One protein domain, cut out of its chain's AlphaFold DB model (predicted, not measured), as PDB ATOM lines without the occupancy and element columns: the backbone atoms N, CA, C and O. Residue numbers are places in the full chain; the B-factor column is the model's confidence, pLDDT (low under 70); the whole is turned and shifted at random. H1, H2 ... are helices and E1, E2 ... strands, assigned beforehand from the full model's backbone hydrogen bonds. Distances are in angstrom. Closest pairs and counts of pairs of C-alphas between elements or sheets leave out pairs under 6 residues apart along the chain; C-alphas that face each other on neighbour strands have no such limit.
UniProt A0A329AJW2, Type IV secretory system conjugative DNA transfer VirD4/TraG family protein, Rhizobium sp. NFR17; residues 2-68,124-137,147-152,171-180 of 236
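Overview. This is residues 2 to 68, 124 to 137, 147 to 152 and 171 to 180 of the 236 residues of the protein "Type IV secretory system conjugative DNA transfer VirD4/TraG family protein" of Rhizobium sp. NFR17 (UniProt A0A329AJW2). A twisted sheet of five strands makes a wall, with H2 packed over E2 on one face; H4 runs nearly the same way as H2 and only grazes the sheet with its residues 55 to 58, while the short H1 and H3 come near the end of E2 and only graze the sheet too. The other face has no named helix over it, and the stretch 131 to 137 runs off past the end of E4. The printed part has 97 residues with four named helices and five named strands, in the order E1 H1 H2 E2 H3 H4 E3 E4 E5, in the mixed class of helices and strands. The sheet is mixed, in the order E1 E2 E5 E3 E4. The whole is compact, with a radius of gyration of the C-alphas of 13.3 A and spans of 35 by 29 by 24 A.

Arrangement. In the sheet, E2, residues 30 to 36, is parallel to the edge strand E1, residues 2 to 6, with N 4 and O 31 2.9 A apart. E5, residues 172 to 176, is antiparallel to E2, with N 34 and O 175 at 3.0 A. E3, residues 61 to 65, is antiparallel to E5, with N 63 and O 174 at 2.8 A. The other edge strand, E4, residues 126 to 130, is antiparallel to E3, with N 129 and O 62 at 2.8 A; these N and O pairs are within hydrogen-bond range. H2, residues 16 to 28, lies over E2 at a height over the sheet of 8.6 A and runs along the strands, at 22 degrees to E2 on the local plane; their closest C-alphas, Gly 25 and Thr 31, are 6.7 A apart. With H2 on one face, the sheet makes two layers, one of strands and one of helix. H4, residues 49 to 58, is close to but not clearly touching H2, the closest C-alphas, Arg 22 and Ser 58, being 7.5 A apart; they run the same way at a shallow tilt of 18 degrees. H3, residues 39 to 46, touches H4 only at the corner, about perpendicular at 84 degrees, with the C-alphas of Arg 43 and Ala 52 closest at 5.5 A. H1, residues 9 to 12, and H3 only just touch, with 3 pairs of C-alphas within 8 A, the closest being Ala 10 and Thr 45 at 5.7 A. H1, H3 and H4 only graze the sheet. E1, H1, H2 and E2 form a strand-helix-strand unit, two parallel neighbour strands with helices between; E2, H3, H4 and E3 form a split one, with E5 between its strands; both crossovers are right-handed. Every O i to N i+4 pair is within hydrogen-bond range in H3 and H4, and 7 of 9 are in H2; H1 is too short for such a pair.

Along the chain. E1 begins at C-alpha 2 (100.816, 112.704, 197.136) and E5 ends at C-alpha 176 (112.318, 109.877, 192.606). From first to last C-alpha, E2 is 19.6 A long, H2 17.2 A and H4 14.5 A.

Size, cuts and confidence. The C-alphas of Leu 12 and Arg 137, the two farthest apart, are 37.9 A apart. Residues 69 to 123, 138 to 146 and 153 to 170 are not printed, and the C-alphas across these cuts are 13.5 A, 11.2 A and 16.6 A apart. The links printed whole are tight. The mean pLDDT of the printed part is 73.0, and 19 residues are under 70, among them 131 to 137 and 147 to 152.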
ATOM      1  N   LEU A   2     100.471 111.335 197.527       81.19
ATOM      2  CA  LEU A   2     100.816 112.704 197.136       81.19
ATOM      3  C   LEU A   2     102.116 112.690 196.325       81.19
ATOM      4  O   LEU A   2     103.074 112.028 196.721       81.19
ATOM      5  N   LEU A   3     102.141 113.381 195.186       83.12
ATOM      6  CA  LEU A   3     103.320 113.521 194.331       83.12
ATOM      7  C   LEU A   3     103.732 114.992 194.306       83.12
ATOM      8  O   LEU A   3     102.989 115.825 193.798       83.12
ATOM      9  N   PHE A   4     104.928 115.293 194.805       84.69
ATOM     10  CA  PHE A   4     105.566 116.587 194.596       84.69
ATOM     11  C   PHE A   4     106.496 116.481 193.391       84.69
ATOM     12  O   PHE A   4     107.498 115.765 193.441       84.69
ATOM     13  N   LEU A   5     106.159 117.193 192.318       86.00
ATOM     14  CA  LEU A   5     107.045 117.420 191.184       86.00
ATOM     15  C   LEU A   5     107.688 118.792 191.373       86.00
ATOM     16  O   LEU A   5     106.997 119.807 191.349       86.00
ATOM     17  N   LEU A   6     109.002 118.812 191.563       86.06
ATOM     18  CA  LEU A   6     109.777 120.036 191.713       86.06
ATOM     19  C   LEU A   6     110.720 120.151 190.519       86.06
ATOM     20  O   LEU A   6     111.673 119.381 190.388       86.06
ATOM     21  N   ASN A   7     110.410 121.089 189.627       84.19
ATOM     22  CA  ASN A   7     111.275 121.423 188.507       84.19
ATOM     23  C   ASN A   7     112.337 122.431 188.950       84.19
ATOM     24  O   ASN A   7     112.011 123.389 189.644       84.19
ATOM     25  N   GLU A   8     113.571 122.237 188.495       83.06
ATOM     26  CA  GLU A   8     114.698 123.135 188.751       83.06
ATOM     27  C   GLU A   8     114.996 123.367 190.243       83.06
ATOM     28  O   GLU A   8     115.093 124.496 190.728       83.06
ATOM     29  N   VAL A   9     115.131 122.268 190.992       81.75
ATOM     30  CA  VAL A   9     115.284 122.282 192.461       81.75
ATOM     31  C   VAL A   9     116.503 123.083 192.918       81.75
ATOM     32  O   VAL A   9     116.453 123.699 193.979       81.75
ATOM     33  N   ALA A  10     117.558 123.151 192.101       80.00
ATOM     34  CA  ALA A  10     118.744 123.954 192.392       80.00
ATOM     35  C   ALA A  10     118.421 125.443 192.625       80.00
ATOM     36  O   ALA A  10     119.010 126.081 193.493       80.00
ATOM     37  N   ARG A  11     117.418 125.991 191.920       80.44
ATOM     38  CA  ARG A  11     116.986 127.391 192.090       80.44
ATOM     39  C   ARG A  11     116.164 127.646 193.353       80.44
ATOM     40  O   ARG A  11     115.991 128.805 193.715       80.44
ATOM     41  N   LEU A  12     115.649 126.603 194.004       81.31
ATOM     42  CA  LEU A  12     114.923 126.715 195.277       81.31
ATOM     43  C   LEU A  12     115.867 126.703 196.492       81.31
ATOM     44  O   LEU A  12     115.438 127.033 197.594       81.31
ATOM     45  N   GLY A  13     117.139 126.340 196.295       77.31
ATOM     46  CA  GLY A  13     118.135 126.256 197.360       77.31
ATOM     47  C   GLY A  13     117.922 125.082 198.324       77.31
ATOM     48  O   GLY A  13     117.055 124.221 198.142       77.31
ATOM     49  N   PHE A  14     118.746 125.036 199.372       80.44
ATOM     50  CA  PHE A  14     118.660 123.993 200.390       80.44
ATOM     51  C   PHE A  14     117.386 124.133 201.233       80.44
ATOM     52  O   PHE A  14     117.225 125.082 202.000       80.44
ATOM     53  N   MET A  15     116.502 123.138 201.156       82.44
ATOM     54  CA  MET A  15     115.280 123.084 201.954       82.44
ATOM     55  C   MET A  15     115.247 121.829 202.827       82.44
ATOM     56  O   MET A  15     114.937 120.738 202.345       82.44
ATOM     57  N   ARG A  16     115.467 121.996 204.138       80.69
ATOM     58  CA  ARG A  16     115.400 120.917 205.150       80.69
ATOM     59  C   ARG A  16     114.086 120.123 205.103       80.69
ATOM     60  O   ARG A  16     114.081 118.922 205.348       80.69
ATOM     61  N   ILE A  17     112.974 120.763 204.726       82.69
ATOM     62  CA  ILE A  17     111.679 120.082 204.582       82.69
ATOM     63  C   ILE A  17     111.668 119.040 203.454       82.69
ATOM     64  O   ILE A  17     110.919 118.072 203.550       82.69
ATOM     65  N   LEU A  18     112.520 119.166 202.426       83.69
ATOM     66  CA  LEU A  18     112.668 118.130 201.400       83.69
ATOM     67  C   LEU A  18     113.360 116.882 201.958       83.69
ATOM     68  O   LEU A  18     112.963 115.778 201.602       83.69
ATOM     69  N   GLU A  19     114.338 117.031 202.854       84.56
ATOM     70  CA  GLU A  19     114.965 115.896 203.550       84.56
ATOM     71  C   GLU A  19     113.954 115.205 204.471       84.56
ATOM     72  O   GLU A  19     113.753 113.995 204.386       84.56
ATOM     73  N   THR A  20     113.202 115.980 205.262       83.50
ATOM     74  CA  THR A  20     112.113 115.432 206.085       83.50
ATOM     75  C   THR A  20     111.055 114.726 205.228       83.50
ATOM     76  O   THR A  20     110.639 113.617 205.554       83.50
ATOM     77  N   ALA A  21     110.648 115.312 204.097       84.12
ATOM     78  CA  ALA A  21     109.693 114.707 203.168       84.12
ATOM     79  C   ALA A  21     110.260 113.483 202.425       84.12
ATOM     80  O   ALA A  21     109.494 112.612 202.019       84.12
ATOM     81  N   ARG A  22     111.581 113.380 202.257       82.12
ATOM     82  CA  ARG A  22     112.256 112.212 201.678       82.12
ATOM     83  C   ARG A  22     112.223 111.030 202.637       82.12
ATOM     84  O   ARG A  22     111.841 109.930 202.232       82.12
ATOM     85  N   ASP A  23     112.587 111.272 203.891       82.25
ATOM     86  CA  ASP A  23     112.763 110.218 204.888       82.25
ATOM     87  C   ASP A  23     111.407 109.802 205.489       82.25
ATOM     88  O   ASP A  23     111.055 108.620 205.487       82.25
ATOM     89  N   ALA A  24     110.570 110.768 205.889       79.25
ATOM     90  CA  ALA A  24     109.221 110.501 206.396       79.25
ATOM     91  C   ALA A  24     108.211 110.171 205.283       79.25
ATOM     92  O   ALA A  24     107.220 109.478 205.527       79.25
ATOM     93  N   GLY A  25     108.441 110.618 204.043       75.69
ATOM     94  CA  GLY A  25     107.486 110.454 202.943       75.69
ATOM     95  C   GLY A  25     107.152 109.005 202.605       75.69
ATOM     96  O   GLY A  25     106.026 108.717 202.200       75.69
ATOM     97  N   ARG A  26     108.078 108.073 202.870       72.25
ATOM     98  CA  ARG A  26     107.834 106.627 202.745       72.25
ATOM     99  C   ARG A  26     106.696 106.147 203.657       72.25
ATOM    100  O   ARG A  26     105.913 105.305 203.226       72.25
ATOM    101  N   LYS A  27     106.558 106.715 204.864       74.56
ATOM    102  CA  LYS A  27     105.475 106.414 205.822       74.56
ATOM    103  C   LYS A  27     104.141 107.046 205.408       74.56
ATOM    104  O   LYS A  27     103.098 106.425 205.569       74.56
ATOM    105  N   TYR A  28     104.176 108.257 204.850       77.38
ATOM    106  CA  TYR A  28     102.978 109.042 204.512       77.38
ATOM    107  C   TYR A  28     102.518 108.911 203.046       77.38
ATOM    108  O   TYR A  28     101.627 109.633 202.600       77.38
ATOM    109  N   GLY A  29     103.114 108.004 202.263       75.19
ATOM    110  CA  GLY A  29     102.763 107.813 200.850       75.19
ATOM    111  C   GLY A  29     103.075 109.029 199.965       75.19
ATOM    112  O   GLY A  29     102.395 109.246 198.953       75.19
ATOM    113  N   ILE A  30     104.079 109.816 200.359       82.50
ATOM    114  CA  ILE A  30     104.598 110.967 199.620       82.50
ATOM    115  C   ILE A  30     105.667 110.481 198.641       82.50
ATOM    116  O   ILE A  30     106.587 109.746 198.996       82.50
ATOM    117  N   THR A  31     105.552 110.919 197.393       80.56
ATOM    118  CA  THR A  31     106.548 110.717 196.342       80.56
ATOM    119  C   THR A  31     107.177 112.058 196.009       80.56
ATOM    120  O   THR A  31     106.466 112.993 195.648       80.56
ATOM    121  N   LEU A  32     108.500 112.147 196.100       84.81
ATOM    122  CA  LEU A  32     109.254 113.270 195.549       84.81
ATOM    123  C   LEU A  32     109.685 112.907 194.125       84.81
ATOM    124  O   LEU A  32     110.118 111.777 193.882       84.81
ATOM    125  N   LEU A  33     109.569 113.855 193.201       87.44
ATOM    126  CA  LEU A  33     110.146 113.819 191.861       87.44
ATOM    127  C   LEU A  33     110.907 115.132 191.661       87.44
ATOM    128  O   LEU A  33     110.298 116.191 191.516       87.44
ATOM    129  N   LEU A  34     112.234 115.057 191.714       87.19
ATOM    130  CA  LEU A  34     113.123 116.218 191.687       87.19
ATOM    131  C   LEU A  34     113.830 116.285 190.332       87.19
ATOM    132  O   LEU A  34     114.373 115.269 189.888       87.19
ATOM    133  N   LEU A  35     113.833 117.462 189.700       86.25
ATOM    134  CA  LEU A  35     114.552 117.733 188.455       86.25
ATOM    135  C   LEU A  35     115.642 118.798 188.670       86.25
ATOM    136  O   LEU A  35     115.403 119.799 189.345       86.25
ATOM    137  N   PHE A  36     116.807 118.590 188.054       84.12
ATOM    138  CA  PHE A  36     117.965 119.499 188.049       84.12
ATOM    139  C   PHE A  36     118.595 119.521 186.646       84.12
ATOM    140  O   PHE A  36     118.410 118.560 185.884       84.12
ATOM    141  N   GLU A  37     119.395 120.540 186.315       81.50
ATOM    142  CA  GLU A  37     120.168 120.525 185.064       81.50
ATOM    143  C   GLU A  37     121.404 119.609 185.167       81.50
ATOM    144  O   GLU A  37     121.688 118.833 184.250       81.50
ATOM    145  N   SER A  38     122.128 119.644 186.296       77.94
ATOM    146  CA  SER A  38     123.373 118.878 186.491       77.94
ATOM    147  C   SER A  38     123.529 118.252 187.886       77.94
ATOM    148  O   SER A  38     122.876 118.646 188.856       77.94
ATOM    149  N   ILE A  39     124.444 117.277 188.010       79.69
ATOM    150  CA  ILE A  39     124.861 116.756 189.326       79.69
ATOM    151  C   ILE A  39     125.637 117.819 190.118       79.69
ATOM    152  O   ILE A  39     125.513 117.859 191.342       79.69
ATOM    153  N   GLY A  40     126.413 118.676 189.445       80.12
ATOM    154  CA  GLY A  40     127.167 119.760 190.082       80.12
ATOM    155  C   GLY A  40     126.254 120.695 190.878       80.12
ATOM    156  O   GLY A  40     126.435 120.842 192.084       80.12
ATOM    157  N   GLN A  41     125.186 121.194 190.247       79.06
ATOM    158  CA  GLN A  41     124.157 122.012 190.903       79.06
ATOM    159  C   GLN A  41     123.508 121.300 192.095       79.06
ATOM    160  O   GLN A  41     123.279 121.910 193.136       79.06
ATOM    161  N   MET A  42     123.215 120.000 191.976       84.19
ATOM    162  CA  MET A  42     122.675 119.214 193.088       84.19
ATOM    163  C   MET A  42     123.673 119.137 194.259       84.19
ATOM    164  O   MET A  42     123.271 119.277 195.412       84.19
ATOM    165  N   ARG A  43     124.968 118.929 193.988       84.50
ATOM    166  CA  ARG A  43     126.014 118.916 195.026       84.50
ATOM    167  C   ARG A  43     126.152 120.278 195.693       84.50
ATOM    168  O   ARG A  43     126.208 120.331 196.913       84.50
ATOM    169  N   GLU A  44     126.154 121.355 194.920       84.12
ATOM    170  CA  GLU A  44     126.194 122.726 195.430       84.12
ATOM    171  C   GLU A  44     124.973 123.032 196.318       84.12
ATOM    172  O   GLU A  44     125.125 123.425 197.472       84.12
ATOM    173  N   THR A  45     123.766 122.718 195.835       83.06
ATOM    174  CA  THR A  45     122.492 122.965 196.538       83.06
ATOM    175  C   THR A  45     122.370 122.201 197.857       83.06
ATOM    176  O   THR A  45     121.777 122.712 198.802       83.06
ATOM    177  N   TYR A  46     122.892 120.971 197.940       79.38
ATOM    178  CA  TYR A  46     122.734 120.117 199.125       79.38
ATOM    179  C   TYR A  46     123.952 120.067 200.058       79.38
ATOM    180  O   TYR A  46     123.923 119.307 201.019       79.38
ATOM    181  N   GLY A  47     124.997 120.870 199.838       74.69
ATOM    182  CA  GLY A  47     126.154 120.910 200.746       74.69
ATOM    183  C   GLY A  47     127.187 119.804 200.497       74.69
ATOM    184  O   GLY A  47     127.742 119.227 201.428       74.69
ATOM    185  N   GLY A  48     127.457 119.501 199.228       80.38
ATOM    186  CA  GLY A  48     128.589 118.692 198.788       80.38
ATOM    187  C   GLY A  48     128.262 117.247 198.406       80.38
ATOM    188  O   GLY A  48     127.113 116.836 198.217       80.38
ATOM    189  N   ARG A  49     129.327 116.455 198.234       75.56
ATOM    190  CA  ARG A  49     129.250 115.084 197.705       75.56
ATOM    191  C   ARG A  49     128.540 114.124 198.668       75.56
ATOM    192  O   ARG A  49     127.801 113.260 198.197       75.56
ATOM    193  N   ASP A  50     128.700 114.297 199.976       79.06
ATOM    194  CA  ASP A  50     128.180 113.358 200.981       79.06
ATOM    195  C   ASP A  50     126.665 113.495 201.158       79.06
ATOM    196  O   ASP A  50     125.928 112.507 201.124       79.06
ATOM    197  N   ALA A  51     126.167 114.730 201.241       78.25
ATOM    198  CA  ALA A  51     124.735 115.004 201.264       78.25
ATOM    199  C   ALA A  51     124.053 114.558 199.961       78.25
ATOM    200  O   ALA A  51     123.036 113.860 200.002       78.25
ATOM    201  N   ALA A  52     124.651 114.854 198.800       79.56
ATOM    202  CA  ALA A  52     124.158 114.352 197.519       79.56
ATOM    203  C   ALA A  52     124.133 112.810 197.464       79.56
ATOM    204  O   ALA A  52     123.197 112.232 196.912       79.56
ATOM    205  N   SER A  53     125.107 112.128 198.080       79.88
ATOM    206  CA  SER A  53     125.153 110.658 198.155       79.88
ATOM    207  C   SER A  53     123.964 110.084 198.927       79.88
ATOM    208  O   SER A  53     123.288 109.198 198.408       79.88
ATOM    209  N   LYS A  54     123.584 110.686 200.064       82.06
ATOM    210  CA  LYS A  54     122.350 110.317 200.787       82.06
ATOM    211  C   LYS A  54     121.105 110.417 199.892       82.06
ATOM    212  O   LYS A  54     120.224 109.557 199.945       82.06
ATOM    213  N   TRP A  55     121.006 111.470 199.072       82.12
ATOM    214  CA  TRP A  55     119.896 111.645 198.121       82.12
ATOM    215  C   TRP A  55     119.886 110.553 197.049       82.12
ATOM    216  O   TRP A  55     118.832 109.989 196.754       82.12
ATOM    217  N   PHE A  56     121.059 110.201 196.525       79.12
ATOM    218  CA  PHE A  56     121.231 109.114 195.567       79.12
ATOM    219  C   PHE A  56     120.912 107.718 196.134       79.12
ATOM    220  O   PHE A  56     120.463 106.869 195.370       79.12
ATOM    221  N   GLU A  57     121.124 107.476 197.428       78.31
ATOM    222  CA  GLU A  57     120.787 106.214 198.115       78.31
ATOM    223  C   GLU A  57     119.287 106.084 198.414       78.31
ATOM    224  O   GLU A  57     118.709 105.000 198.322       78.31
ATOM    225  N   SER A  58     118.636 107.195 198.770       76.00
ATOM    226  CA  SER A  58     117.200 107.209 199.084       76.00
ATOM    227  C   SER A  58     116.299 107.307 197.853       76.00
ATOM    228  O   SER A  58     115.105 106.987 197.941       76.00
ATOM    229  N   ALA A  59     116.851 107.722 196.709       78.44
ATOM    230  CA  ALA A  59     116.185 107.675 195.418       78.44
ATOM    231  C   ALA A  59     115.973 106.221 194.965       78.44
ATOM    232  O   ALA A  59     116.906 105.442 194.804       78.44
ATOM    233  N   SER A  60     114.717 105.867 194.715       76.00
ATOM    234  CA  SER A  60     114.319 104.555 194.206       76.00
ATOM    235  C   SER A  60     114.613 104.373 192.718       76.00
ATOM    236  O   SER A  60     114.802 103.248 192.254       76.00
ATOM    237  N   TRP A  61     114.628 105.460 191.951       76.12
ATOM    238  CA  TRP A  61     115.137 105.475 190.584       76.12
ATOM    239  C   TRP A  61     115.665 106.859 190.231       76.12
ATOM    240  O   TRP A  61     115.282 107.874 190.820       76.12
ATOM    241  N   ILE A  62     116.597 106.870 189.286       81.81
ATOM    242  CA  ILE A  62     117.397 108.024 188.900       81.81
ATOM    243  C   ILE A  62     117.572 107.979 187.387       81.81
ATOM    244  O   ILE A  62     117.785 106.905 186.827       81.81
ATOM    245  N   SER A  63     117.506 109.117 186.710       80.31
ATOM    246  CA  SER A  63     117.630 109.167 185.263       80.31
ATOM    247  C   SER A  63     118.341 110.416 184.752       80.31
ATOM    248  O   SER A  63     118.229 111.495 185.329       80.31
ATOM    249  N   PHE A  64     119.067 110.236 183.651       80.94
ATOM    250  CA  PHE A  64     119.894 111.237 182.993       80.94
ATOM    251  C   PHE A  64     119.527 111.306 181.510       80.94
ATOM    252  O   PHE A  64     119.496 110.269 180.844       80.94
ATOM    253  N   ALA A  65     119.288 112.508 180.993       78.69
ATOM    254  CA  ALA A  65     119.073 112.781 179.574       78.69
ATOM    255  C   ALA A  65     119.970 113.941 179.112       78.69
ATOM    256  O   ALA A  65     120.183 114.893 179.869       78.69
ATOM    257  N   ALA A  66     120.467 113.860 177.871       71.75
ATOM    258  CA  ALA A  66     121.313 114.877 177.227       71.75
ATOM    259  C   ALA A  66     122.491 115.361 178.106       71.75
ATOM    260  O   ALA A  66     122.597 116.543 178.426       71.75
ATOM    261  N   VAL A  67     123.350 114.442 178.561       75.44
ATOM    262  CA  VAL A  67     124.466 114.755 179.475       75.44
ATOM    263  C   VAL A  67     125.579 115.495 178.730       75.44
ATOM    264  O   VAL A  67     126.278 114.890 177.927       75.44
ATOM    265  N   ASN A  68     125.774 116.778 179.047       75.56
ATOM    266  CA  ASN A  68     126.832 117.613 178.460       75.56
ATOM    267  C   ASN A  68     127.988 117.901 179.437       75.56
ATOM    268  O   ASN A  68     129.011 118.450 179.037       75.56
ATOM    269  N   ASP A 124     117.590 112.404 172.346       66.88
ATOM    270  CA  ASP A 124     116.464 111.457 172.367       66.88
ATOM    271  C   ASP A 124     116.711 110.204 173.236       66.88
ATOM    272  O   ASP A 124     115.841 109.338 173.352       66.88
ATOM    273  N   GLU A 125     117.882 110.100 173.867       68.06
ATOM    274  CA  GLU A 125     118.294 108.960 174.681       68.06
ATOM    275  C   GLU A 125     118.409 109.311 176.170       68.06
ATOM    276  O   GLU A 125     118.787 110.415 176.567       68.06
ATOM    277  N   GLN A 126     118.079 108.330 177.011       76.88
ATOM    278  CA  GLN A 126     117.934 108.513 178.449       76.88
ATOM    279  C   GLN A 126     118.470 107.284 179.195       76.88
ATOM    280  O   GLN A 126     118.023 106.161 178.961       76.88
ATOM    281  N   ILE A 127     119.420 107.496 180.108       76.25
ATOM    282  CA  ILE A 127     119.934 106.463 181.019       76.25
ATOM    283  C   ILE A 127     119.036 106.423 182.256       76.25
ATOM    284  O   ILE A 127     118.687 107.468 182.806       76.25
ATOM    285  N   VAL A 128     118.670 105.226 182.719       78.00
ATOM    286  CA  VAL A 128     117.864 105.018 183.932       78.00
ATOM    287  C   VAL A 128     118.568 104.018 184.847       78.00
ATOM    288  O   VAL A 128     118.910 102.917 184.423       78.00
ATOM    289  N   PHE A 129     118.736 104.390 186.111       76.88
ATOM    290  CA  PHE A 129     119.186 103.535 187.205       76.88
ATOM    291  C   PHE A 129     118.010 103.275 188.156       76.88
ATOM    292  O   PHE A 129     117.218 104.177 188.431       76.88
ATOM    293  N   THR A 130     117.903 102.059 188.691       70.12
ATOM    294  CA  THR A 130     116.859 101.673 189.659       70.12
ATOM    295  C   THR A 130     117.506 101.095 190.910       70.12
ATOM    296  O   THR A 130     118.445 100.309 190.810       70.12
ATOM    297  N   ALA A 131     117.046 101.507 192.090       60.72
ATOM    298  CA  ALA A 131     117.581 101.035 193.361       60.72
ATOM    299  C   ALA A 131     116.994  99.668 193.739       60.72
ATOM    300  O   ALA A 131     115.820  99.380 193.488       60.72
ATOM    301  N   GLY A 132     117.808  98.832 194.387       47.09
ATOM    302  CA  GLY A 132     117.390  97.513 194.874       47.09
ATOM    303  C   GLY A 132     117.359  96.405 193.818       47.09
ATOM    304  O   GLY A 132     116.894  95.311 194.118       47.09
ATOM    305  N   ASN A 133     117.863  96.659 192.609       38.62
ATOM    306  CA  ASN A 133     118.208  95.618 191.649       38.62
ATOM    307  C   ASN A 133     119.675  95.814 191.250       38.62
ATOM    308  O   ASN A 133     120.097  96.950 191.020       38.62
ATOM    309  N   ALA A 134     120.453  94.734 191.141       34.75
ATOM    310  CA  ALA A 134     121.731  94.815 190.435       34.75
ATOM    311  C   ALA A 134     121.467  95.345 189.008       34.75
ATOM    312  O   ALA A 134     120.401  95.035 188.458       34.75
ATOM    313  N   PRO A 135     122.379  96.133 188.396       37.44
ATOM    314  CA  PRO A 135     122.202  96.575 187.015       37.44
ATOM    315  C   PRO A 135     121.931  95.342 186.153       37.44
ATOM    316  O   PRO A 135     122.736  94.410 186.131       37.44
ATOM    317  N   LEU A 136     120.741  95.303 185.542       36.47
ATOM    318  CA  LEU A 136     120.187  94.097 184.927       36.47
ATOM    319  C   LEU A 136     121.193  93.523 183.930       36.47
ATOM    320  O   LEU A 136     121.426  94.126 182.886       36.47
ATOM    321  N   ARG A 137     121.776  92.361 184.256       36.72
ATOM    322  CA  ARG A 137     122.655  91.599 183.357       36.72
ATOM    323  C   ARG A 137     121.888  91.334 182.055       36.72
ATOM    324  O   ARG A 137     120.951  90.533 182.095       36.72
ATOM    325  N   VAL A 147     120.992 100.212 178.512       36.72
ATOM    326  CA  VAL A 147     120.290 101.487 178.652       36.72
ATOM    327  C   VAL A 147     118.852 101.185 178.250       36.72
ATOM    328  O   VAL A 147     118.619 100.677 177.152       36.72
ATOM    329  N   ALA A 148     117.888 101.448 179.134       38.41
ATOM    330  CA  ALA A 148     116.468 101.320 178.822       38.41
ATOM    331  C   ALA A 148     116.084 102.423 177.822       38.41
ATOM    332  O   ALA A 148     115.491 103.439 178.179       38.41
ATOM    333  N   ARG A 149     116.501 102.230 176.564       36.09
ATOM    334  CA  ARG A 149     116.532 103.208 175.476       36.09
ATOM    335  C   ARG A 149     115.115 103.438 174.969       36.09
ATOM    336  O   ARG A 149     114.715 102.955 173.908       36.09
ATOM    337  N   ARG A 150     114.324 104.134 175.787       33.66
ATOM    338  CA  ARG A 150     112.919 104.453 175.546       33.66
ATOM    339  C   ARG A 150     112.824 105.483 174.427       33.66
ATOM    340  O   ARG A 150     112.668 106.671 174.679       33.66
ATOM    341  N   ARG A 151     112.919 104.989 173.192       27.55
ATOM    342  CA  ARG A 151     112.843 105.760 171.950       27.55
ATOM    343  C   ARG A 151     111.552 106.587 171.944       27.55
ATOM    344  O   ARG A 151     110.465 106.043 171.751       27.55
ATOM    345  N   SER A 152     111.661 107.891 172.182       29.69
ATOM    346  CA  SER A 152     110.564 108.829 171.969       29.69
ATOM    347  C   SER A 152     110.381 109.002 170.460       29.69
ATOM    348  O   SER A 152     111.289 109.415 169.744       29.69
ATOM    349  N   SER A 171     120.906 119.718 179.810       57.84
ATOM    350  CA  SER A 171     121.025 118.431 180.486       57.84
ATOM    351  C   SER A 171     119.912 118.333 181.514       57.84
ATOM    352  O   SER A 171     119.556 119.331 182.136       57.84
ATOM    353  N   ARG A 172     119.283 117.163 181.624       70.38
ATOM    354  CA  ARG A 172     118.191 116.968 182.576       70.38
ATOM    355  C   ARG A 172     118.412 115.710 183.381       70.38
ATOM    356  O   ARG A 172     118.470 114.596 182.856       70.38
ATOM    357  N   PHE A 173     118.514 115.932 184.677       77.94
ATOM    358  CA  PHE A 173     118.679 114.932 185.704       77.94
ATOM    359  C   PHE A 173     117.386 114.843 186.516       77.94
ATOM    360  O   PHE A 173     116.847 115.860 186.949       77.94
ATOM    361  N   VAL A 174     116.866 113.630 186.698       79.94
ATOM    362  CA  VAL A 174     115.594 113.373 187.386       79.94
ATOM    363  C   VAL A 174     115.780 112.254 188.402       79.94
ATOM    364  O   VAL A 174     116.332 111.207 188.068       79.94
ATOM    365  N   MET A 175     115.276 112.422 189.622       80.62
ATOM    366  CA  MET A 175     115.225 111.345 190.618       80.62
ATOM    367  C   MET A 175     113.844 111.235 191.259       80.62
ATOM    368  O   MET A 175     113.132 112.233 191.380       80.62
ATOM    369  N   SER A 176     113.497 110.046 191.754       78.56
ATOM    370  CA  SER A 176     112.318 109.877 192.606       78.56
ATOM    371  C   SER A 176     112.556 108.951 193.787       78.56
ATOM    372  O   SER A 176     113.265 107.951 193.687       78.56
ATOM    373  N   THR A 177     111.922 109.261 194.917       72.12
ATOM    374  CA  THR A 177     112.062 108.519 196.179       72.12
ATOM    375  C   THR A 177     111.164 107.288 196.285       72.12
ATOM    376  O   THR A 177     111.465 106.398 197.082       72.12
ATOM    377  N   ARG A 178     110.097 107.184 195.478       66.44
ATOM    378  CA  ARG A 178     109.165 106.043 195.514       66.44
ATOM    379  C   ARG A 178     109.612 104.931 194.566       66.44
ATOM    380  O   ARG A 178     109.916 105.191 193.402       66.44
ATOM    381  N   ARG A 179     109.576 103.682 195.043       50.97
ATOM    382  CA  ARG A 179     109.777 102.491 194.205       50.97
ATOM    383  C   ARG A 179     108.798 102.545 193.033       50.97
ATOM    384  O   ARG A 179     107.602 102.758 193.248       50.97
ATOM    385  N   ALA A 180     109.305 102.372 191.812       45.78
ATOM    386  CA  ALA A 180     108.444 102.167 190.655       45.78
ATOM    387  C   ALA A 180     107.516 100.981 190.958       45.78
ATOM    388  O   ALA A 180     107.977  99.964 191.484       45.78
TER     389      ALA A 180